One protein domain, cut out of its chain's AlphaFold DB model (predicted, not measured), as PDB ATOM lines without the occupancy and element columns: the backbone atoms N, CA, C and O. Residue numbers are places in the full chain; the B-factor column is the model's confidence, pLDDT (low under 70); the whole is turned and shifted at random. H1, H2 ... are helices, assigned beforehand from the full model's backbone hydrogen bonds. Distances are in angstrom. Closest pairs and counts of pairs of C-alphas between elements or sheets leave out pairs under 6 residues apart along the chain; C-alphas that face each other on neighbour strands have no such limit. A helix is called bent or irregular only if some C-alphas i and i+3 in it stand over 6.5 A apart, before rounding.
ATOM      1  N   SER A   5     -36.520  41.086 -28.069       76.19
ATOM      2  CA  SER A   5     -35.282  40.888 -28.841       76.19
ATOM      3  C   SER A   5     -35.433  41.418 -30.266       76.19
ATOM      4  O   SER A   5     -34.581  42.161 -30.749       76.19
ATOM      5  N   TRP A   6     -36.561  41.125 -30.921       81.81
ATOM      6  CA  TRP A   6     -36.851  41.625 -32.267       81.81
ATOM      7  C   TRP A   6     -36.854  43.160 -32.340       81.81
ATOM      8  O   TRP A   6     -36.209  43.724 -33.228       81.81
ATOM      9  N   SER A   7     -37.539  43.839 -31.413       84.00
ATOM     10  CA  SER A   7     -37.620  45.306 -31.408       84.00
ATOM     11  C   SER A   7     -36.241  45.946 -31.221       84.00
ATOM     12  O   SER A   7     -35.928  46.938 -31.878       84.00
ATOM     13  N   THR A   8     -35.375  45.321 -30.419       87.50
ATOM     14  CA  THR A   8     -33.985  45.748 -30.219       87.50
ATOM     15  C   THR A   8     -33.162  45.629 -31.504       87.50
ATOM     16  O   THR A   8     -32.478  46.575 -31.897       87.50
ATOM     17  N   TYR A   9     -33.239  44.495 -32.209       87.19
ATOM     18  CA  TYR A   9     -32.541  44.331 -33.488       87.19
ATOM     19  C   TYR A   9     -33.069  45.278 -34.568       87.19
ATOM     20  O   TYR A   9     -32.285  45.768 -35.383       87.19
ATOM     21  N   GLU A  10     -34.365  45.586 -34.548       86.25
ATOM     22  CA  GLU A  10     -34.947  46.563 -35.462       86.25
ATOM     23  C   GLU A  10     -34.479  47.989 -35.167       86.25
ATOM     24  O   GLU A  10     -34.075  48.702 -36.085       86.25
ATOM     25  N   ALA A  11     -34.477  48.394 -33.897       87.88
ATOM     26  CA  ALA A  11     -33.952  49.690 -33.481       87.88
ATOM     27  C   ALA A  11     -32.479  49.839 -33.887       87.88
ATOM     28  O   ALA A  11     -32.088  50.860 -34.453       87.88
ATOM     29  N   ASN A  12     -31.684  48.781 -33.704       89.38
ATOM     30  CA  ASN A  12     -30.296  48.746 -34.153       89.38
ATOM     31  C   ASN A  12     -30.182  48.916 -35.674       89.38
ATOM     32  O   ASN A  12     -29.363  49.707 -36.136       89.38
ATOM     33  N   LEU A  13     -31.007  48.227 -36.469       89.50
ATOM     34  CA  LEU A  13     -31.011  48.371 -37.929       89.50
ATOM     35  C   LEU A  13     -31.294  49.821 -38.361       89.50
ATOM     36  O   LEU A  13     -30.596  50.355 -39.224       89.50
ATOM     37  N   GLN A  14     -32.276  50.478 -37.737       88.81
ATOM     38  CA  GLN A  14     -32.602  51.878 -38.026       88.81
ATOM     39  C   GLN A  14     -31.498  52.841 -37.572       88.81
ATOM     40  O   GLN A  14     -31.145  53.762 -38.310       88.81
ATOM     41  N   ALA A  15     -30.890  52.601 -36.408       89.62
ATOM     42  CA  ALA A  15     -29.761  53.390 -35.921       89.62
ATOM     43  C   ALA A  15     -28.565  53.317 -36.884       89.62
ATOM     44  O   ALA A  15     -27.961  54.341 -37.198       89.62
ATOM     45  N   TYR A  16     -28.267  52.134 -37.433       88.69
ATOM     46  CA  TYR A  16     -27.243  51.991 -38.469       88.69
ATOM     47  C   TYR A  16     -27.573  52.823 -39.715       88.69
ATOM     48  O   TYR A  16     -26.689  53.515 -40.216       88.69
ATOM     49  N   ARG A  17     -28.832  52.818 -40.185       89.75
ATOM     50  CA  ARG A  17     -29.282  53.640 -41.335       89.75
ATOM     51  C   ARG A  17     -29.072  55.120 -41.088       89.75
ATOM     52  O   ARG A  17     -28.490  55.798 -41.933       89.75
ATOM     53  N   SER A  18     -29.455  55.592 -39.910       91.06
ATOM     54  CA  SER A  18     -29.239  56.979 -39.506       91.06
ATOM     55  C   SER A  18     -27.750  57.341 -39.453       91.06
ATOM     56  O   SER A  18     -27.335  58.355 -40.015       91.06
ATOM     57  N   ASN A  19     -26.921  56.498 -38.833       90.62
ATOM     58  CA  ASN A  19     -25.484  56.748 -38.698       90.62
ATOM     59  C   ASN A  19     -24.767  56.778 -40.050       90.62
ATOM     60  O   ASN A  19     -23.882  57.604 -40.264       90.62
ATOM     61  N   PHE A  20     -25.162  55.911 -40.979       91.00
ATOM     62  CA  PHE A  20     -24.618  55.912 -42.330       91.00
ATOM     63  C   PHE A  20     -24.987  57.169 -43.109       91.00
ATOM     64  O   PHE A  20     -24.102  57.788 -43.695       91.00
ATOM     65  N   LEU A  21     -26.259  57.575 -43.080       90.69
ATOM     66  CA  LEU A  21     -26.699  58.810 -43.728       90.69
ATOM     67  C   LEU A  21     -25.947  60.023 -43.172       90.69
ATOM     68  O   LEU A  21     -25.470  60.854 -43.943       90.69
ATOM     69  N   SER A  22     -25.775  60.085 -41.849       92.69
ATOM     70  CA  SER A  22     -24.984  61.125 -41.189       92.69
ATOM     71  C   SER A  22     -23.523  61.112 -41.656       92.69
ATOM     72  O   SER A  22     -23.012  62.127 -42.128       92.69
ATOM     73  N   SER A  23     -22.869  59.945 -41.638       92.19
ATOM     74  CA  SER A  23     -21.485  59.782 -42.101       92.19
ATOM     75  C   SER A  23     -21.300  60.209 -43.560       92.19
ATOM     76  O   SER A  23     -20.345  60.921 -43.861       92.19
ATOM     77  N   GLN A  24     -22.199  59.808 -44.466       94.06
ATOM     78  CA  GLN A  24     -22.129  60.188 -45.881       94.06
ATOM     79  C   GLN A  24     -22.370  61.686 -46.083       94.06
ATOM     80  O   GLN A  24     -21.668  62.317 -46.870       94.06
ATOM     81  N   SER A  25     -23.301  62.273 -45.329       92.75
ATOM     82  CA  SER A  25     -23.584  63.714 -45.377       92.75
ATOM     83  C   SER A  25     -22.376  64.543 -44.941       92.75
ATOM     84  O   SER A  25     -22.044  65.533 -45.590       92.75
ATOM     85  N   ILE A  26     -21.672  64.112 -43.888       93.44
ATOM     86  CA  ILE A  26     -20.433  64.757 -43.433       93.44
ATOM     87  C   ILE A  26     -19.365  64.684 -44.527       93.44
ATOM     88  O   ILE A  26     -18.743  65.697 -44.837       93.44
ATOM     89  N   MET A  27     -19.159  63.516 -45.141       93.19
ATOM     90  CA  MET A  27     -18.154  63.367 -46.199       93.19
ATOM     91  C   MET A  27     -18.476  64.223 -47.428       93.19
ATOM     92  O   MET A  27     -17.567  64.842 -47.977       93.19
ATOM     93  N   LEU A  28     -19.750  64.311 -47.825       92.75
ATOM     94  CA  LEU A  28     -20.200  65.201 -48.898       92.75
ATOM     95  C   LEU A  28     -19.932  66.672 -48.558       92.75
ATOM     96  O   LEU A  28     -19.385  67.396 -49.385       92.75
ATOM     97  N   ALA A  29     -20.250  67.108 -47.336       92.12
ATOM     98  CA  ALA A  29     -19.998  68.478 -46.888       92.12
ATOM     99  C   ALA A  29     -18.496  68.816 -46.864       92.12
ATOM    100  O   ALA A  29     -18.086  69.875 -47.337       92.12
ATOM    101  N   VAL A  30     -17.660  67.903 -46.362       91.12
ATOM    102  CA  VAL A  30     -16.197  68.054 -46.385       91.12
ATOM    103  C   VAL A  30     -15.686  68.106 -47.822       91.12
ATOM    104  O   VAL A  30     -14.857  68.957 -48.140       91.12
ATOM    105  N   GLY A  31     -16.212  67.249 -48.700       88.06
ATOM    106  CA  GLY A  31     -15.944  67.305 -50.131       88.06
ATOM    107  C   GLY A  31     -16.238  68.694 -50.692       88.06
ATOM    108  O   GLY A  31     -15.351  69.285 -51.307       88.06
ATOM    109  N   ALA A  32     -17.440  69.224 -50.435       87.81
ATOM    110  CA  ALA A  32     -17.914  70.522 -50.932       87.81
ATOM    111  C   ALA A  32     -17.004  71.683 -50.526       87.81
ATOM    112  O   ALA A  32     -16.708  72.552 -51.336       87.81
ATOM    113  N   ILE A  33     -16.494  71.674 -49.294       89.31
ATOM    114  CA  ILE A  33     -15.586  72.717 -48.790       89.31
ATOM    115  C   ILE A  33     -14.208  72.673 -49.481       89.31
ATOM    116  O   ILE A  33     -13.503  73.683 -49.549       89.31
ATOM    117  N   ILE A  34     -13.783  71.497 -49.951       89.94
ATOM    118  CA  ILE A  34     -12.430  71.264 -50.480       89.94
ATOM    119  C   ILE A  34     -12.393  71.333 -52.016       89.94
ATOM    120  O   ILE A  34     -11.305  71.451 -52.583       89.94
ATOM    121  N   ILE A  35     -13.545  71.337 -52.689       85.50
ATOM    122  CA  ILE A  35     -13.668  71.282 -54.155       85.50
ATOM    123  C   ILE A  35     -12.824  72.338 -54.877       85.50
ATOM    124  O   ILE A  35     -12.045  72.001 -55.770       85.50
ATOM    125  N   ASP A  36     -12.886  73.585 -54.404       83.75
ATOM    126  CA  ASP A  36     -12.172  74.727 -54.983       83.75
ATOM    127  C   ASP A  36     -10.681  74.731 -54.626       83.75
ATOM    128  O   ASP A  36      -9.877  75.409 -55.261       83.75
ATOM    129  N   LYS A  37     -10.292  73.958 -53.603       87.81
ATOM    130  CA  LYS A  37      -8.910  73.870 -53.116       87.81
ATOM    131  C   LYS A  37      -8.142  72.736 -53.781       87.81
ATOM    132  O   LYS A  37      -6.966  72.893 -54.097       87.81
ATOM    133  N   SER A  38      -8.766  71.569 -53.945       88.62
ATOM    134  CA  SER A  38      -8.123  70.392 -54.530       88.62
ATOM    135  C   SER A  38      -9.133  69.397 -55.099       88.62
ATOM    136  O   SER A  38      -9.801  68.648 -54.377       88.62
ATOM    137  N   LYS A  39      -9.150  69.301 -56.431       86.38
ATOM    138  CA  LYS A  39      -9.929  68.290 -57.163       86.38
ATOM    139  C   LYS A  39      -9.488  66.864 -56.819       86.38
ATOM    140  O   LYS A  39     -10.325  65.980 -56.677       86.38
ATOM    141  N   ILE A  40      -8.184  66.649 -56.620       88.75
ATOM    142  CA  ILE A  40      -7.623  65.332 -56.276       88.75
ATOM    143  C   ILE A  40      -8.117  64.880 -54.898       88.75
ATOM    144  O   ILE A  40      -8.574  63.747 -54.753       88.75
ATOM    145  N   ALA A  41      -8.078  65.764 -53.894       89.50
ATOM    146  CA  ALA A  41      -8.581  65.445 -52.558       89.50
ATOM    147  C   ALA A  41     -10.087  65.141 -52.585       89.50
ATOM    148  O   ALA A  41     -10.545  64.206 -51.932       89.50
ATOM    149  N   THR A  42     -10.841  65.880 -53.399       89.06
ATOM    150  CA  THR A  42     -12.280  65.664 -53.587       89.06
ATOM    151  C   THR A  42     -12.581  64.279 -54.167       89.06
ATOM    152  O   THR A  42     -13.434  63.567 -53.637       89.06
ATOM    153  N   ILE A  43     -11.841  63.854 -55.200       90.31
ATOM    154  CA  ILE A  43     -11.955  62.494 -55.753       90.31
ATOM    155  C   ILE A  43     -11.626  61.450 -54.688       90.31
ATOM    156  O   ILE A  43     -12.355  60.470 -54.550       90.31
ATOM    157  N   LEU A  44     -10.548  61.646 -53.925       92.44
ATOM    158  CA  LEU A  44     -10.132  60.690 -52.902       92.44
ATOM    159  C   LEU A  44     -11.229  60.480 -51.850       92.44
ATOM    160  O   LEU A  44     -11.545  59.340 -51.515       92.44
ATOM    161  N   ILE A  45     -11.853  61.563 -51.373       93.00
ATOM    162  CA  ILE A  45     -12.969  61.485 -50.420       93.00
ATOM    163  C   ILE A  45     -14.147  60.731 -51.039       93.00
ATOM    164  O   ILE A  45     -14.707  59.852 -50.386       93.00
ATOM    165  N   ALA A  46     -14.491  61.017 -52.297       92.88
ATOM    166  CA  ALA A  46     -15.577  60.332 -52.987       92.88
ATOM    167  C   ALA A  46     -15.312  58.824 -53.135       92.88
ATOM    168  O   ALA A  46     -16.202  58.009 -52.896       92.88
ATOM    169  N   VAL A  47     -14.076  58.433 -53.462       94.06
ATOM    170  CA  VAL A  47     -13.667  57.023 -53.545       94.06
ATOM    171  C   VAL A  47     -13.793  56.338 -52.186       94.06
ATOM    172  O   VAL A  47     -14.363  55.249 -52.111       94.06
ATOM    173  N   ILE A  48     -13.317  56.968 -51.107       94.25
ATOM    174  CA  ILE A  48     -13.445  56.425 -49.744       94.25
ATOM    175  C   ILE A  48     -14.922  56.290 -49.363       94.25
ATOM    176  O   ILE A  48     -15.324  55.266 -48.809       94.25
ATOM    177  N   ALA A  49     -15.741  57.289 -49.694       93.88
ATOM    178  CA  ALA A  49     -17.163  57.268 -49.405       93.88
ATOM    179  C   ALA A  49     -17.848  56.104 -50.130       93.88
ATOM    180  O   ALA A  49     -18.456  55.267 -49.471       93.88
ATOM    181  N   VAL A  50     -17.668  55.969 -51.449       94.06
ATOM    182  CA  VAL A  50     -18.227  54.859 -52.241       94.06
ATOM    183  C   VAL A  50     -17.710  53.502 -51.751       94.06
ATOM    184  O   VAL A  50     -18.484  52.549 -51.646       94.06
ATOM    185  N   PHE A  51     -16.431  53.408 -51.379       94.75
ATOM    186  CA  PHE A  51     -15.864  52.204 -50.777       94.75
ATOM    187  C   PHE A  51     -16.582  51.829 -49.472       94.75
ATOM    188  O   PHE A  51     -16.977  50.674 -49.299       94.75
ATOM    189  N   GLN A  52     -16.829  52.796 -48.583       93.44
ATOM    190  CA  GLN A  52     -17.589  52.581 -47.351       93.44
ATOM    191  C   GLN A  52     -19.016  52.093 -47.649       93.44
ATOM    192  O   GLN A  52     -19.521  51.215 -46.951       93.44
ATOM    193  N   ILE A  53     -19.660  52.594 -48.708       92.94
ATOM    194  CA  ILE A  53     -20.988  52.121 -49.126       92.94
ATOM    195  C   ILE A  53     -20.939  50.638 -49.536       92.94
ATOM    196  O   ILE A  53     -21.728  49.822 -49.060       92.94
ATOM    197  N   ILE A  54     -20.010  50.267 -50.412       92.00
ATOM    198  CA  ILE A  54     -19.993  48.923 -51.005       92.00
ATOM    199  C   ILE A  54     -19.505  47.873 -50.003       92.00
ATOM    200  O   ILE A  54     -20.111  46.809 -49.875       92.00
ATOM    201  N   TYR A  55     -18.424  48.168 -49.283       90.62
ATOM    202  CA  TYR A  55     -17.696  47.171 -48.495       90.62
ATOM    203  C   TYR A  55     -18.002  47.200 -47.003       90.62
ATOM    204  O   TYR A  55     -17.728  46.219 -46.315       90.62
ATOM    205  N   VAL A  56     -18.580  48.286 -46.489       90.12
ATOM    206  CA  VAL A  56     -18.946  48.382 -45.070       90.12
ATOM    207  C   VAL A  56     -20.459  48.359 -44.925       90.12
ATOM    208  O   VAL A  56     -21.004  47.503 -44.234       90.12
ATOM    209  N   TRP A  57     -21.158  49.257 -45.611       89.75
ATOM    210  CA  TRP A  57     -22.591  49.448 -45.424       89.75
ATOM    211  C   TRP A  57     -23.435  48.257 -45.891       89.75
ATOM    212  O   TRP A  57     -24.161  47.670 -45.086       89.75
ATOM    213  N   LEU A  58     -23.317  47.868 -47.165       89.00
ATOM    214  CA  LEU A  58     -24.091  46.759 -47.735       89.00
ATOM    215  C   LEU A  58     -23.966  45.440 -46.946       89.00
ATOM    216  O   LEU A  58     -25.007  44.865 -46.611       89.00
ATOM    217  N   PRO A  59     -22.759  44.938 -46.606       88.56
ATOM    218  CA  PRO A  59     -22.645  43.682 -45.869       88.56
ATOM    219  C   PRO A  59     -23.184  43.788 -44.439       88.56
ATOM    220  O   PRO A  59     -23.836  42.854 -43.966       88.56
ATOM    221  N   VAL A  60     -22.970  44.919 -43.756       89.50
ATOM    222  CA  VAL A  60     -23.470  45.129 -42.390       89.50
ATOM    223  C   VAL A  60     -24.994  45.163 -42.368       89.50
ATOM    224  O   VAL A  60     -25.605  44.472 -41.550       89.50
ATOM    225  N   ILE A  61     -25.627  45.907 -43.278       89.56
ATOM    226  CA  ILE A  61     -27.090  45.976 -43.362       89.56
ATOM    227  C   ILE A  61     -27.693  44.626 -43.705       89.56
ATOM    228  O   ILE A  61     -28.646  44.203 -43.051       89.56
ATOM    229  N   TYR A  62     -27.101  43.915 -44.663       88.44
ATOM    230  CA  TYR A  62     -27.536  42.570 -45.006       88.44
ATOM    231  C   TYR A  62     -27.492  41.634 -43.787       88.44
ATOM    232  O   TYR A  62     -28.457  40.920 -43.522       88.44
ATOM    233  N   TYR A  63     -26.418  41.673 -42.995       88.88
ATOM    234  CA  TYR A  63     -26.307  40.858 -41.785       88.88
ATOM    235  C   TYR A  63     -27.343  41.238 -40.718       88.88
ATOM    236  O   TYR A  63     -28.015  40.366 -40.163       88.88
ATOM    237  N   ARG A  64     -27.517  42.537 -40.446       89.38
ATOM    238  CA  ARG A  64     -28.503  43.037 -39.473       89.38
ATOM    239  C   ARG A  64     -29.926  42.673 -39.878       89.38
ATOM    240  O   ARG A  64     -30.716  42.267 -39.035       89.38
ATOM    241  N   PHE A  65     -30.233  42.750 -41.167       87.81
ATOM    242  CA  PHE A  65     -31.513  42.324 -41.705       87.81
ATOM    243  C   PHE A  65     -31.794  40.838 -41.435       87.81
ATOM    244  O   PHE A  65     -32.893  40.500 -40.995       87.81
ATOM    245  N   LEU A  66     -30.800  39.960 -41.623       89.00
ATOM    246  CA  LEU A  66     -30.937  38.532 -41.316       89.00
ATOM    247  C   LEU A  66     -31.209  38.275 -39.830       89.00
ATOM    248  O   LEU A  66     -32.042  37.430 -39.514       89.00
ATOM    249  N   LEU A  67     -30.558  39.013 -38.928       89.62
ATOM    250  CA  LEU A  67     -30.828  38.909 -37.491       89.62
ATOM    251  C   LEU A  67     -32.259  39.322 -37.148       89.62
ATOM    252  O   LEU A  67     -32.941  38.641 -36.385       89.62
ATOM    253  N   VAL A  68     -32.749  40.412 -37.744       88.50
ATOM    254  CA  VAL A  68     -34.136  40.822 -37.515       88.50
ATOM    255  C   VAL A  68     -35.108  39.754 -38.013       88.50
ATOM    256  O   VAL A  68     -36.063  39.454 -37.305       88.50
ATOM    257  N   ASP A  69     -34.873  39.163 -39.190       85.94
ATOM    258  CA  ASP A  69     -35.687  38.049 -39.696       85.94
ATOM    259  C   ASP A  69     -35.655  36.852 -38.729       85.94
ATOM    260  O   ASP A  69     -36.700  36.268 -38.443       85.94
ATOM    261  N   PHE A  70     -34.478  36.523 -38.186       88.25
ATOM    262  CA  PHE A  70     -34.296  35.418 -37.247       88.25
ATOM    263  C   PHE A  70     -35.164  35.566 -35.991       88.25
ATOM    264  O   PHE A  70     -35.899  34.642 -35.640       88.25
ATOM    265  N   HIS A  71     -35.146  36.741 -35.357       87.25
ATOM    266  CA  HIS A  71     -35.944  36.981 -34.153       87.25
ATOM    267  C   HIS A  71     -37.413  37.281 -34.443       87.25
ATOM    268  O   HIS A  71     -38.267  36.892 -33.656       87.25
ATOM    269  N   LYS A  72     -37.737  37.942 -35.564       84.25
ATOM    270  CA  LYS A  72     -39.130  38.258 -35.923       84.25
ATOM    271  C   LYS A  72     -39.969  36.999 -36.123       84.25
ATOM    272  O   LYS A  72     -41.161  37.001 -35.833       84.25
ATOM    273  N   TYR A  73     -39.352  35.954 -36.666       82.44
ATOM    274  CA  TYR A  73     -40.021  34.702 -37.001       82.44
ATOM    275  C   TYR A  73     -39.677  33.559 -36.046       82.44
ATOM    276  O   TYR A  73     -40.041  32.420 -36.328       82.44
ATOM    277  N   CYS A  74     -39.007  33.864 -34.928       83.88
ATOM    278  CA  CYS A  74     -38.602  32.894 -33.909       83.88
ATOM    279  C   CYS A  74     -37.923  31.664 -34.533       83.88
ATOM    280  O   CYS A  74     -38.275  30.524 -34.234       83.88
ATOM    281  N   LEU A  75     -36.988  31.885 -35.466       85.88
ATOM    282  CA  LEU A  75     -36.427  30.797 -36.274       85.88
ATOM    283  C   LEU A  75     -35.643  29.786 -35.431       85.88
ATOM    284  O   LEU A  75     -35.635  28.613 -35.783       85.88
ATOM    285  N   GLY A  76     -35.030  30.222 -34.327       85.06
ATOM    286  CA  GLY A  76     -34.315  29.331 -33.409       85.06
ATOM    287  C   GLY A  76     -35.206  28.327 -32.679       85.06
ATOM    288  O   GLY A  76     -34.739  27.243 -32.357       85.06
ATOM    289  N   ASP A  77     -36.486  28.653 -32.478       84.25
ATOM    290  CA  ASP A  77     -37.444  27.758 -31.814       84.25
ATOM    291  C   ASP A  77     -38.125  26.807 -32.810       84.25
ATOM    292  O   ASP A  77     -38.645  25.760 -32.436       84.25
ATOM    293  N   ARG A  78     -38.164  27.195 -34.090       84.75
ATOM    294  CA  ARG A  78     -38.882  26.468 -35.147       84.75
ATOM    295  C   ARG A  78     -37.991  25.520 -35.931       84.75
ATOM    296  O   ARG A  78     -38.483  24.497 -36.401       84.75
ATOM    297  N   PHE A  79     -36.723  25.878 -36.106       88.31
ATOM    298  CA  PHE A  79     -35.792  25.160 -36.968       88.31
ATOM    299  C   PHE A  79     -34.575  24.658 -36.191       88.31
ATOM    300  O   PHE A  79     -34.117  25.303 -35.250       88.31
ATOM    301  N   ASP A  80     -34.032  23.526 -36.622       88.62
ATOM    302  CA  ASP A  80     -32.791  22.954 -36.114       88.62
ATOM    303  C   ASP A  80     -31.554  23.509 -36.852       88.62
ATOM    304  O   ASP A  80     -31.645  24.259 -37.834       88.62
ATOM    305  N   VAL A  81     -30.361  23.106 -36.412       87.31
ATOM    306  CA  VAL A  81     -29.081  23.464 -37.057       87.31
ATOM    307  C   VAL A  81     -28.964  23.049 -38.533       87.31
ATOM    308  O   VAL A  81     -28.111  23.588 -39.240       87.31
ATOM    309  N   ASN A  82     -29.805  22.135 -39.025       85.88
ATOM    310  CA  ASN A  82     -29.852  21.691 -40.421       85.88
ATOM    311  C   ASN A  82     -30.887  22.466 -41.260       85.88
ATOM    312  O   ASN A  82     -30.952  22.303 -42.487       85.88
ATOM    313  N   GLY A  83     -31.674  23.340 -40.624       81.75
ATOM    314  CA  GLY A  83     -32.778  24.066 -41.242       81.75
ATOM    315  C   GLY A  83     -34.022  23.207 -41.475       81.75
ATOM    316  O   GLY A  83     -34.810  23.533 -42.365       81.75
ATOM    317  N   ASP A  84     -34.164  22.103 -40.743       85.44
ATOM    318  CA  ASP A  84     -35.376  21.289 -40.648       85.44
ATOM    319  C   ASP A  84     -36.229  21.739 -39.458       85.44
ATOM    320  O   ASP A  84     -35.736  22.431 -38.572       85.44
ATOM    321  N   PHE A  85     -37.518  21.394 -39.441       83.19
ATOM    322  CA  PHE A  85     -38.369  21.709 -38.294       83.19
ATOM    323  C   PHE A  85     -37.931  20.919 -37.059       83.19
ATOM    324  O   PHE A  85     -37.537  19.754 -37.152       83.19
ATOM    325  N   VAL A  86     -38.032  21.555 -35.893       79.06
ATOM    326  CA  VAL A  86     -37.792  20.910 -34.596       79.06
ATOM    327  C   VAL A  86     -38.918  19.899 -34.340       79.06
ATOM    328  O   VAL A  86     -39.950  20.220 -33.763       79.06
ATOM    329  N   GLU A  87     -38.743  18.672 -34.830       65.88
ATOM    330  CA  GLU A  87     -39.681  17.554 -34.627       65.88
ATOM    331  C   GLU A  87     -39.258  16.628 -33.473       65.88
ATOM    332  O   GLU A  87     -40.050  15.807 -33.012       65.88
ATOM    333  N   LYS A  88     -38.006  16.725 -32.999       60.47
ATOM    334  CA  LYS A  88     -37.430  15.825 -31.989       60.47
ATOM    335  C   LYS A  88     -36.972  16.608 -30.763       60.47
ATOM    336  O   LYS A  88     -36.243  17.580 -30.898       60.47
ATOM    337  N   GLU A  89     -37.289  16.098 -29.573       61.47
ATOM    338  CA  GLU A  89     -36.873  16.653 -28.267       61.47
ATOM    339  C   GLU A  89     -35.352  16.893 -28.127       61.47
ATOM    340  O   GLU A  89     -34.938  17.695 -27.300       61.47
ATOM    341  N   ASN A  90     -34.522  16.240 -28.954       65.31
ATOM    342  CA  ASN A  90     -33.055  16.294 -28.888       65.31
ATOM    343  C   ASN A  90     -32.376  17.020 -30.068       65.31
ATOM    344  O   ASN A  90     -31.162  16.894 -30.228       65.31
ATOM    345  N   SER A  91     -33.106  17.720 -30.941       77.25
ATOM    346  CA  SER A  91     -32.461  18.472 -32.030       77.25
ATOM    347  C   SER A  91     -31.872  19.788 -31.526       77.25
ATOM    348  O   SER A  91     -32.569  20.567 -30.877       77.25
ATOM    349  N   GLU A  92     -30.608  20.063 -31.862       84.19
ATOM    350  CA  GLU A  92     -29.979  21.347 -31.549       84.19
ATOM    351  C   GLU A  92     -30.700  22.496 -32.278       84.19
ATOM    352  O   GLU A  92     -30.889  22.417 -33.499       84.19
ATOM    353  N   PRO A  93     -31.086  23.573 -31.568       86.12
ATOM    354  CA  PRO A  93     -31.821  24.681 -32.161       86.12
ATOM    355  C   PRO A  93     -30.946  25.479 -33.128       86.12
ATOM    356  O   PRO A  93     -29.736  25.649 -32.934       86.12
ATOM    357  N   LEU A  94     -31.570  26.029 -34.167       87.94
ATOM    358  CA  LEU A  94     -30.897  26.917 -35.102       87.94
ATOM    359  C   LEU A  94     -30.396  28.163 -34.364       87.94
ATOM    360  O   LEU A  94     -31.155  28.865 -33.705       87.94
ATOM    361  N   THR A  95     -29.117  28.492 -34.526       89.38
ATOM    362  CA  THR A  95     -28.538  29.706 -33.935       89.38
ATOM    363  C   THR A  95     -28.463  30.848 -34.946       89.38
ATOM    364  O   THR A  95     -28.352  30.629 -36.158       89.38
ATOM    365  N   GLU A  96     -28.437  32.086 -34.439       89.50
ATOM    366  CA  GLU A  96     -28.230  33.303 -35.237       89.50
ATOM    367  C   GLU A  96     -27.007  33.175 -36.159       89.50
ATOM    368  O   GLU A  96     -27.062  33.486 -37.349       89.50
ATOM    369  N   LEU A  97     -25.897  32.662 -35.617       89.75
ATOM    370  CA  LEU A  97     -24.630  32.525 -36.329       89.75
ATOM    371  C   LEU A  97     -24.752  31.582 -37.531       89.75
ATOM    372  O   LEU A  97     -24.275  31.907 -38.623       89.75
ATOM    373  N   ILE A  98     -25.387  30.424 -37.332       90.12
ATOM    374  CA  ILE A  98     -25.576  29.414 -38.378       90.12
ATOM    375  C   ILE A  98     -26.488  29.974 -39.467       90.12
ATOM    376  O   ILE A  98     -26.128  29.934 -40.648       90.12
ATOM    377  N   TYR A  99     -27.613  30.578 -39.076       89.81
ATOM    378  CA  TYR A  99     -28.543  31.200 -40.012       89.81
ATOM    379  C   TYR A  99     -27.862  32.310 -40.829       89.81
ATOM    380  O   TYR A  99     -27.908  32.313 -42.063       89.81
ATOM    381  N   CYS A 100     -27.139  33.229 -40.189       89.12
ATOM    382  CA  CYS A 100     -26.517  34.353 -40.883       89.12
ATOM    383  C   CYS A 100     -25.326  33.953 -41.771       89.12
ATOM    384  O   CYS A 100     -25.102  34.584 -42.809       89.12
ATOM    385  N   LYS A 101     -24.592  32.880 -41.450       90.19
ATOM    386  CA  LYS A 101     -23.439  32.431 -42.254       90.19
ATOM    387  C   LYS A 101     -23.805  31.438 -43.359       90.19
ATOM    388  O   LYS A 101     -23.270  31.544 -44.462       90.19
ATOM    389  N   ASN A 102     -24.744  30.521 -43.129       91.56
ATOM    390  CA  ASN A 102     -25.018  29.435 -44.071       91.56
ATOM    391  C   ASN A 102     -26.150  29.768 -45.058       91.56
ATOM    392  O   ASN A 102     -27.336  29.720 -44.735       91.56
ATOM    393  N   LYS A 103     -25.783  30.055 -46.314       90.06
ATOM    394  CA  LYS A 103     -26.748  30.376 -47.381       90.06
ATOM    395  C   LYS A 103     -27.725  29.233 -47.678       90.06
ATOM    396  O   LYS A 103     -28.883  29.526 -47.960       90.06
ATOM    397  N   LYS A 104     -27.286  27.971 -47.605       91.00
ATOM    398  CA  LYS A 104     -28.135  26.807 -47.915       91.00
ATOM    399  C   LYS A 104     -29.243  26.644 -46.877       91.00
ATOM    400  O   LYS A 104     -30.405  26.521 -47.247       91.00
ATOM    401  N   ILE A 105     -28.893  26.754 -45.593       90.19
ATOM    402  CA  ILE A 105     -29.867  26.722 -44.489       90.19
ATOM    403  C   ILE A 105     -30.876  27.861 -44.648       90.19
ATOM    404  O   ILE A 105     -32.078  27.627 -44.598       90.19
ATOM    405  N   ARG A 106     -30.413  29.084 -44.943       90.81
ATOM    406  CA  ARG A 106     -31.330  30.206 -45.198       90.81
ATOM    407  C   ARG A 106     -32.284  29.948 -46.350       90.81
ATOM    408  O   ARG A 106     -33.435  30.344 -46.257       90.81
ATOM    409  N   GLN A 107     -31.816  29.367 -47.454       88.56
ATOM    410  CA  GLN A 107     -32.679  29.062 -48.598       88.56
ATOM    411  C   GLN A 107     -33.780  28.085 -48.194       88.56
ATOM    412  O   GLN A 107     -34.948  28.395 -48.398       88.56
ATOM    413  N   LYS A 108     -33.409  26.997 -47.516       88.88
ATOM    414  CA  LYS A 108     -34.339  25.990 -47.004       88.88
ATOM    415  C   LYS A 108     -35.388  26.602 -46.067       88.88
ATOM    416  O   LYS A 108     -36.581  26.496 -46.326       88.88
ATOM    417  N   VAL A 109     -34.950  27.353 -45.055       87.56
ATOM    418  CA  VAL A 109     -35.845  28.052 -44.116       87.56
ATOM    419  C   VAL A 109     -36.743  29.064 -44.842       87.56
ATOM    420  O   VAL A 109     -37.946  29.110 -44.606       87.56
ATOM    421  N   ASN A 110     -36.202  29.855 -45.775       83.94
ATOM    422  CA  ASN A 110     -36.984  30.830 -46.539       83.94
ATOM    423  C   ASN A 110     -38.032  30.177 -47.450       83.94
ATOM    424  O   ASN A 110     -39.103  30.754 -47.629       83.94
ATOM    425  N   GLU A 111     -37.746  29.014 -48.040       84.19
ATOM    426  CA  GLU A 111     -38.713  28.257 -48.841       84.19
ATOM    427  C   GLU A 111     -39.898  27.803 -47.987       84.19
ATOM    428  O   GLU A 111     -41.047  27.997 -48.392       84.19
ATOM    429  N   TYR A 112     -39.632  27.289 -46.783       79.44
ATOM    430  CA  TYR A 112     -40.682  26.938 -45.827       79.44
ATOM    431  C   TYR A 112     -41.505  28.151 -45.412       79.44
ATOM    432  O   TYR A 112     -42.727  28.143 -45.558       79.44
ATOM    433  N   LEU A 113     -40.840  29.233 -44.997       76.50
ATOM    434  CA  LEU A 113     -41.526  30.456 -44.588       76.50
ATOM    435  C   LEU A 113     -42.391  31.035 -45.725       76.50
ATOM    436  O   LEU A 113     -43.501  31.515 -45.504       76.50
ATOM    437  N   SER A 114     -41.922  30.949 -46.971       73.00
ATOM    438  CA  SER A 114     -42.693  31.418 -48.129       73.00
ATOM    439  C   SER A 114     -43.968  30.593 -48.352       73.00
ATOM    440  O   SER A 114     -44.995  31.150 -48.739       73.00
ATOM    441  N   ARG A 115     -43.931  29.280 -48.084       72.56
ATOM    442  CA  ARG A 115     -45.091  28.380 -48.216       72.56
ATOM    443  C   ARG A 115     -46.090  28.534 -47.073       72.56
ATOM    444  O   ARG A 115     -47.291  28.562 -47.322       72.56
ATOM    445  N   GLU A 116     -45.605  28.633 -45.842       65.19
ATOM    446  CA  GLU A 116     -46.442  28.639 -44.640       65.19
ATOM    447  C   GLU A 116     -47.123  29.995 -44.432       65.19
ATOM    448  O   GLU A 116     -48.334  30.066 -44.231       65.19
ATOM    449  N   ILE A 117     -46.386  31.098 -44.590       55.22
ATOM    450  CA  ILE A 117     -46.946  32.417 -44.293       55.22
ATOM    451  C   ILE A 117     -47.791  32.995 -45.441       55.22
ATOM    452  O   ILE A 117     -48.623  33.871 -45.215       55.22
ATOM    453  N   SER A 118     -47.750  32.397 -46.635       52.12
ATOM    454  CA  SER A 118     -48.759  32.666 -47.674       52.12
ATOM    455  C   SER A 118     -50.201  32.350 -47.229       52.12
ATOM    456  O   SER A 118     -51.137  32.805 -47.882       52.12
ATOM    457  N   ARG A 119     -50.407  31.605 -46.128       50.69
ATOM    458  CA  ARG A 119     -51.744  31.276 -45.602       50.69
ATOM    459  C   ARG A 119     -52.290  32.234 -44.537       50.69
ATOM    460  O   ARG A 119     -53.507  32.306 -44.417       50.69
ATOM    461  N   GLU A 120     -51.457  32.972 -43.793       46.84
ATOM    462  CA  GLU A 120     -51.937  33.707 -42.599       46.84
ATOM    463  C   GLU A 120     -51.518  35.186 -42.488       46.84
ATOM    464  O   GLU A 120     -52.255  35.964 -41.883       46.84
ATOM    465  N   ARG A 121     -50.382  35.636 -43.052       52.09
ATOM    466  CA  ARG A 121     -49.948  37.058 -43.008       52.09
ATOM    467  C   ARG A 121     -49.065  37.404 -44.215       52.09
ATOM    468  O   ARG A 121     -48.295  36.571 -44.654       52.09
ATOM    469  N   PRO A 122     -49.059  38.625 -44.769       51.22
ATOM    470  CA  PRO A 122     -48.216  38.928 -45.928       51.22
ATOM    471  C   PRO A 122     -46.729  39.045 -45.531       51.22
ATOM    472  O   PRO A 122     -46.252  40.110 -45.143       51.22
ATOM    473  N   PHE A 123     -45.970  37.950 -45.650       51.06
ATOM    474  CA  PHE A 123     -44.513  37.903 -45.418       51.06
ATOM    475  C   PHE A 123     -43.705  38.749 -46.414       51.06
ATOM    476  O   PHE A 123     -42.608  39.219 -46.097       51.06
ATOM    477  N   GLY A 124     -44.241  38.940 -47.623       60.56
ATOM    478  CA  GLY A 124     -43.554  39.610 -48.728       60.56
ATOM    479  C   GLY A 124     -43.387  41.112 -48.513       60.56
ATOM    480  O   GLY A 124     -42.274  41.627 -48.601       60.56
ATOM    481  N   ASN A 125     -44.464  41.811 -48.146       67.12
ATOM    482  CA  ASN A 125     -44.510  43.273 -48.244       67.12
ATOM    483  C   ASN A 125     -43.480  43.965 -47.341       67.12
ATOM    484  O   ASN A 125     -42.793  44.890 -47.769       67.12
ATOM    485  N   TRP A 126     -43.320  43.499 -46.101       70.50
ATOM    486  CA  TRP A 126     -42.372  44.092 -45.154       70.50
ATOM    487  C   TRP A 126     -40.912  43.822 -45.529       70.50
ATOM    488  O   TRP A 126     -40.070  44.724 -45.513       70.50
ATOM    489  N   ARG A 127     -40.615  42.568 -45.884       75.69
ATOM    490  CA  ARG A 127     -39.270  42.111 -46.240       75.69
ATOM    491  C   ARG A 127     -38.784  42.792 -47.517       75.69
ATOM    492  O   ARG A 127     -37.647  43.255 -47.591       75.69
ATOM    493  N   GLU A 128     -39.675  42.906 -48.496       77.62
ATOM    494  CA  GLU A 128     -39.421  43.578 -49.762       77.62
ATOM    495  C   GLU A 128     -39.262  45.091 -49.585       77.62
ATOM    496  O   GLU A 128     -38.319  45.665 -50.125       77.62
ATOM    497  N   THR A 129     -40.114  45.735 -48.779       80.88
ATOM    498  CA  THR A 129     -39.998  47.174 -48.480       80.88
ATOM    499  C   THR A 129     -38.644  47.501 -47.859       80.88
ATOM    500  O   THR A 129     -37.970  48.428 -48.302       80.88
ATOM    501  N   ARG A 130     -38.185  46.706 -46.886       81.31
ATOM    502  CA  ARG A 130     -36.850  46.885 -46.300       81.31
ATOM    503  C   ARG A 130     -35.744  46.714 -47.323       81.31
ATOM    504  O   ARG A 130     -34.878  47.573 -47.409       81.31
ATOM    505  N   ARG A 131     -35.803  45.654 -48.133       81.75
ATOM    506  CA  ARG A 131     -34.810  45.421 -49.185       81.75
ATOM    507  C   ARG A 131     -34.758  46.589 -50.172       81.75
ATOM    508  O   ARG A 131     -33.670  46.965 -50.588       81.75
ATOM    509  N   LYS A 132     -35.907  47.180 -50.517       86.00
ATOM    510  CA  LYS A 132     -35.973  48.396 -51.338       86.00
ATOM    511  C   LYS A 132     -35.276  49.559 -50.638       86.00
ATOM    512  O   LYS A 132     -34.385  50.142 -51.237       86.00
ATOM    513  N   ILE A 133     -35.600  49.851 -49.379       85.62
ATOM    514  CA  ILE A 133     -34.953  50.927 -48.604       85.62
ATOM    515  C   ILE A 133     -33.431  50.724 -48.537       85.62
ATOM    516  O   ILE A 133     -32.668  51.646 -48.821       85.62
ATOM    517  N   ASP A 134     -32.993  49.504 -48.234       85.88
ATOM    518  CA  ASP A 134     -31.581  49.145 -48.075       85.88
ATOM    519  C   ASP A 134     -30.783  49.206 -49.386       85.88
ATOM    520  O   ASP A 134     -29.558  49.281 -49.343       85.88
ATOM    521  N   ILE A 135     -31.455  49.222 -50.543       88.00
ATOM    522  CA  ILE A 135     -30.851  49.445 -51.867       88.00
ATOM    523  C   ILE A 135     -30.959  50.917 -52.281       88.00
ATOM    524  O   ILE A 135     -30.003  51.486 -52.802       88.00
ATOM    525  N   VAL A 136     -32.100  51.559 -52.034       90.12
ATOM    526  CA  VAL A 136     -32.359  52.953 -52.420       90.12
ATOM    527  C   VAL A 136     -31.409  53.905 -51.699       90.12
ATOM    528  O   VAL A 136     -30.845  54.788 -52.341       90.12
ATOM    529  N   ILE A 137     -31.168  53.702 -50.399       89.56
ATOM    530  CA  ILE A 137     -30.236  54.523 -49.612       89.56
ATOM    531  C   ILE A 137     -28.830  54.543 -50.246       89.56
ATOM    532  O   ILE A 137     -28.384  55.622 -50.643       89.56
ATOM    533  N   PRO A 138     -28.120  53.409 -50.413       90.81
ATOM    534  CA  PRO A 138     -26.773  53.423 -50.981       90.81
ATOM    535  C   PRO A 138     -26.746  53.887 -52.439       90.81
ATOM    536  O   PRO A 138     -25.843  54.634 -52.803       90.81
ATOM    537  N   VAL A 139     -27.734  53.513 -53.262       91.88
ATOM    538  CA  VAL A 139     -27.814  53.978 -54.658       91.88
ATOM    539  C   VAL A 139     -27.948  55.497 -54.716       91.88
ATOM    540  O   VAL A 139     -27.191  56.134 -55.441       91.88
ATOM    541  N   SER A 140     -28.835  56.090 -53.911       92.81
ATOM    542  CA  SER A 140     -29.012  57.547 -53.876       92.81
ATOM    543  C   SER A 140     -27.734  58.276 -53.453       92.81
ATOM    544  O   SER A 140     -27.374  59.277 -54.064       92.81
ATOM    545  N   MET A 141     -26.994  57.740 -52.478       92.94
ATOM    546  CA  MET A 141     -25.728  58.326 -52.027       92.94
ATOM    547  C   MET A 141     -24.629  58.211 -53.088       92.94
ATOM    548  O   MET A 141     -23.908  59.176 -53.323       92.94
ATOM    549  N   ILE A 142     -24.520  57.070 -53.777       93.75
ATOM    550  CA  ILE A 142     -23.576  56.909 -54.895       93.75
ATOM    551  C   ILE A 142     -23.926  57.883 -56.027       93.75
ATOM    552  O   ILE A 142     -23.035  58.526 -56.577       93.75
ATOM    553  N   SER A 143     -25.212  58.032 -56.359       93.56
ATOM    554  CA  SER A 143     -25.663  58.996 -57.365       93.56
ATOM    555  C   SER A 143     -25.330  60.436 -56.973       93.56
ATOM    556  O   SER A 143     -24.841  61.180 -57.820       93.56
ATOM    557  N   LEU A 144     -25.524  60.819 -55.707       93.69
ATOM    558  CA  LEU A 144     -25.138  62.140 -55.203       93.69
ATOM    559  C   LEU A 144     -23.634  62.380 -55.342       93.69
ATOM    560  O   LEU A 144     -23.241  63.430 -55.840       93.69
ATOM    561  N   TRP A 145     -22.796  61.402 -54.986       94.06
ATOM    562  CA  TRP A 145     -21.352  61.480 -55.220       94.06
ATOM    563  C   TRP A 145     -21.001  61.607 -56.704       94.06
ATOM    564  O   TRP A 145     -20.116  62.382 -57.056       94.06
ATOM    565  N   GLY A 146     -21.708  60.889 -57.580       91.12
ATOM    566  CA  GLY A 146     -21.541  60.994 -59.028       91.12
ATOM    567  C   GLY A 146     -21.837  62.401 -59.547       91.12
ATOM    568  O   GLY A 146     -20.989  62.997 -60.203       91.12
ATOM    569  N   VAL A 147     -22.999  62.959 -59.197       90.88
ATOM    570  CA  VAL A 147     -23.375  64.342 -59.544       90.88
ATOM    571  C   VAL A 147     -22.351  65.330 -58.995       90.88
ATOM    572  O   VAL A 147     -21.884  66.210 -59.710       90.88
ATOM    573  N   TYR A 148     -21.955  65.147 -57.741       88.25
ATOM    574  CA  TYR A 148     -21.003  66.012 -57.069       88.25
ATOM    575  C   TYR A 148     -19.627  66.034 -57.761       88.25
ATOM    576  O   TYR A 148     -19.046  67.102 -57.954       88.25
ATOM    577  N   ILE A 149     -19.127  64.880 -58.220       89.62
ATOM    578  CA  ILE A 149     -17.906  64.812 -59.037       89.62
ATOM    579  C   ILE A 149     -18.108  65.525 -60.379       89.62
ATOM    580  O   ILE A 149     -17.239  66.286 -60.787       89.62
ATOM    581  N   LEU A 150     -19.229  65.315 -61.073       89.69
ATOM    582  CA  LEU A 150     -19.473  65.960 -62.372       89.69
ATOM    583  C   LEU A 150     -19.422  67.492 -62.267       89.69
ATOM    584  O   LEU A 150     -18.766  68.132 -63.094       89.69
ATOM    585  N   VAL A 151     -20.007  68.047 -61.201       86.56
ATOM    586  CA  VAL A 151     -19.933  69.480 -60.871       86.56
ATOM    587  C   VAL A 151     -18.493  69.908 -60.570       86.56
ATOM    588  O   VAL A 151     -18.022  70.907 -61.108       86.56
ATOM    589  N   ALA A 152     -17.735  69.127 -59.789       84.31
ATOM    590  CA  ALA A 152     -16.324  69.418 -59.479       84.31
ATOM    591  C   ALA A 152     -15.429  69.546 -60.726       84.31
ATOM    592  O   ALA A 152     -14.403  70.241 -60.720       84.31
ATOM    593  N   PHE A 153     -15.799  68.854 -61.801       84.88
ATOM    594  CA  PHE A 153     -15.087  68.868 -63.072       84.88
ATOM    595  C   PHE A 153     -15.674  69.841 -64.099       84.88
ATOM    596  O   PHE A 153     -15.073  69.996 -65.162       84.88
ATOM    597  N   GLY A 154     -16.771  70.537 -63.781       82.75
ATOM    598  CA  GLY A 154     -17.443  71.464 -64.693       82.75
ATOM    599  C   GLY A 154     -18.045  70.772 -65.918       82.75
ATOM    600  O   GLY A 154     -18.117  71.374 -66.985       82.75
TER     601      GLY A 154
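This is residues 5 to 154 of the 156 residues of an uncharacterized protein of Roseburia intestinalis (UniProt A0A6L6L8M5). Three long helices, H1, H2 and H6, run side by side as an up-and-down bundle, each running against the one before it in the chain, and make most of the length of a rod. At the end where H2 stops and H6 starts sits a small, loosely built head of the short helices H3 and H4, the helix H5 and the loop of residues 79 to 95; residues 116 to 121 stick out. The printed part has 150 residues with six named helices, H1 to H6 in order, and no named strand: all helix. It is loose, with a radius of gyration of the C-alphas of 20.2 A and spans of 68 by 28 by 25 A.

Start with the longest helix, H2, residues 39 to 72: find C-alpha 39 at (-9.929, 68.290, -57.163) and go 47.0 A to C-alpha 72. It has a kink of 27 degrees near residue 58, yet is neither bent nor irregular, but only just: C-alphas 55 and 58 are 6.5 A apart. H1, residues 5 to 34, begins at (-35.282, 40.888, -28.841) and covers 43.7 A. H6, residues 123 to 152, covers 44.6 A and ends at (-16.324, 69.418, -59.479); it is only just irregular, with C-alphas 123 and 126 6.6 A apart. Look between H2 and H6 for H3, residues 75 to 78, H4, residues 96 to 101, and H5, residues 103 to 117, which is 20.5 A long.

H2 is the hub, touching three helices. It forms a helical hairpin with H1, opposite ways at a shallow tilt of 6 degrees; the closest C-alphas, of Trp 6 and His 71, are 5.1 A apart. H2 touches H6, opposite ways at a shallow tilt of 5 degrees, closest at the C-alphas of Ile 53 and Pro 138, 6.2 A. H1 and H6 are close but not clearly touching, 7.4 A between the C-alphas of Gln 24 and Met 141. With residues 63 to 70 alone, H2 touches H4 at a steep tilt of 50 degrees; the C-alphas of Leu 66 and Cys 100 come closest, 6.1 A. H4 and H5 touch only at the corner, closest at the C-alphas of Tyr 99 and Arg 106, 6.0 A. H3 touches no helix but is near H2. Every O i to N i+4 pair is within hydrogen-bond range in H1, H4 and H5; H2 has 27 of 30 and H6 24 of 26, and H3 is too short for such a pair.

The C-alphas of Glu 89 and Gly 154, the two farthest apart, are 68.6 A apart. The printed part has no cut. The link from H3 to H4, 17 residues, is long; the others are tight. Mean pLDDT of the printed part is 85.1, and it is under 70 at residues 87 to 90 and 116 to 125.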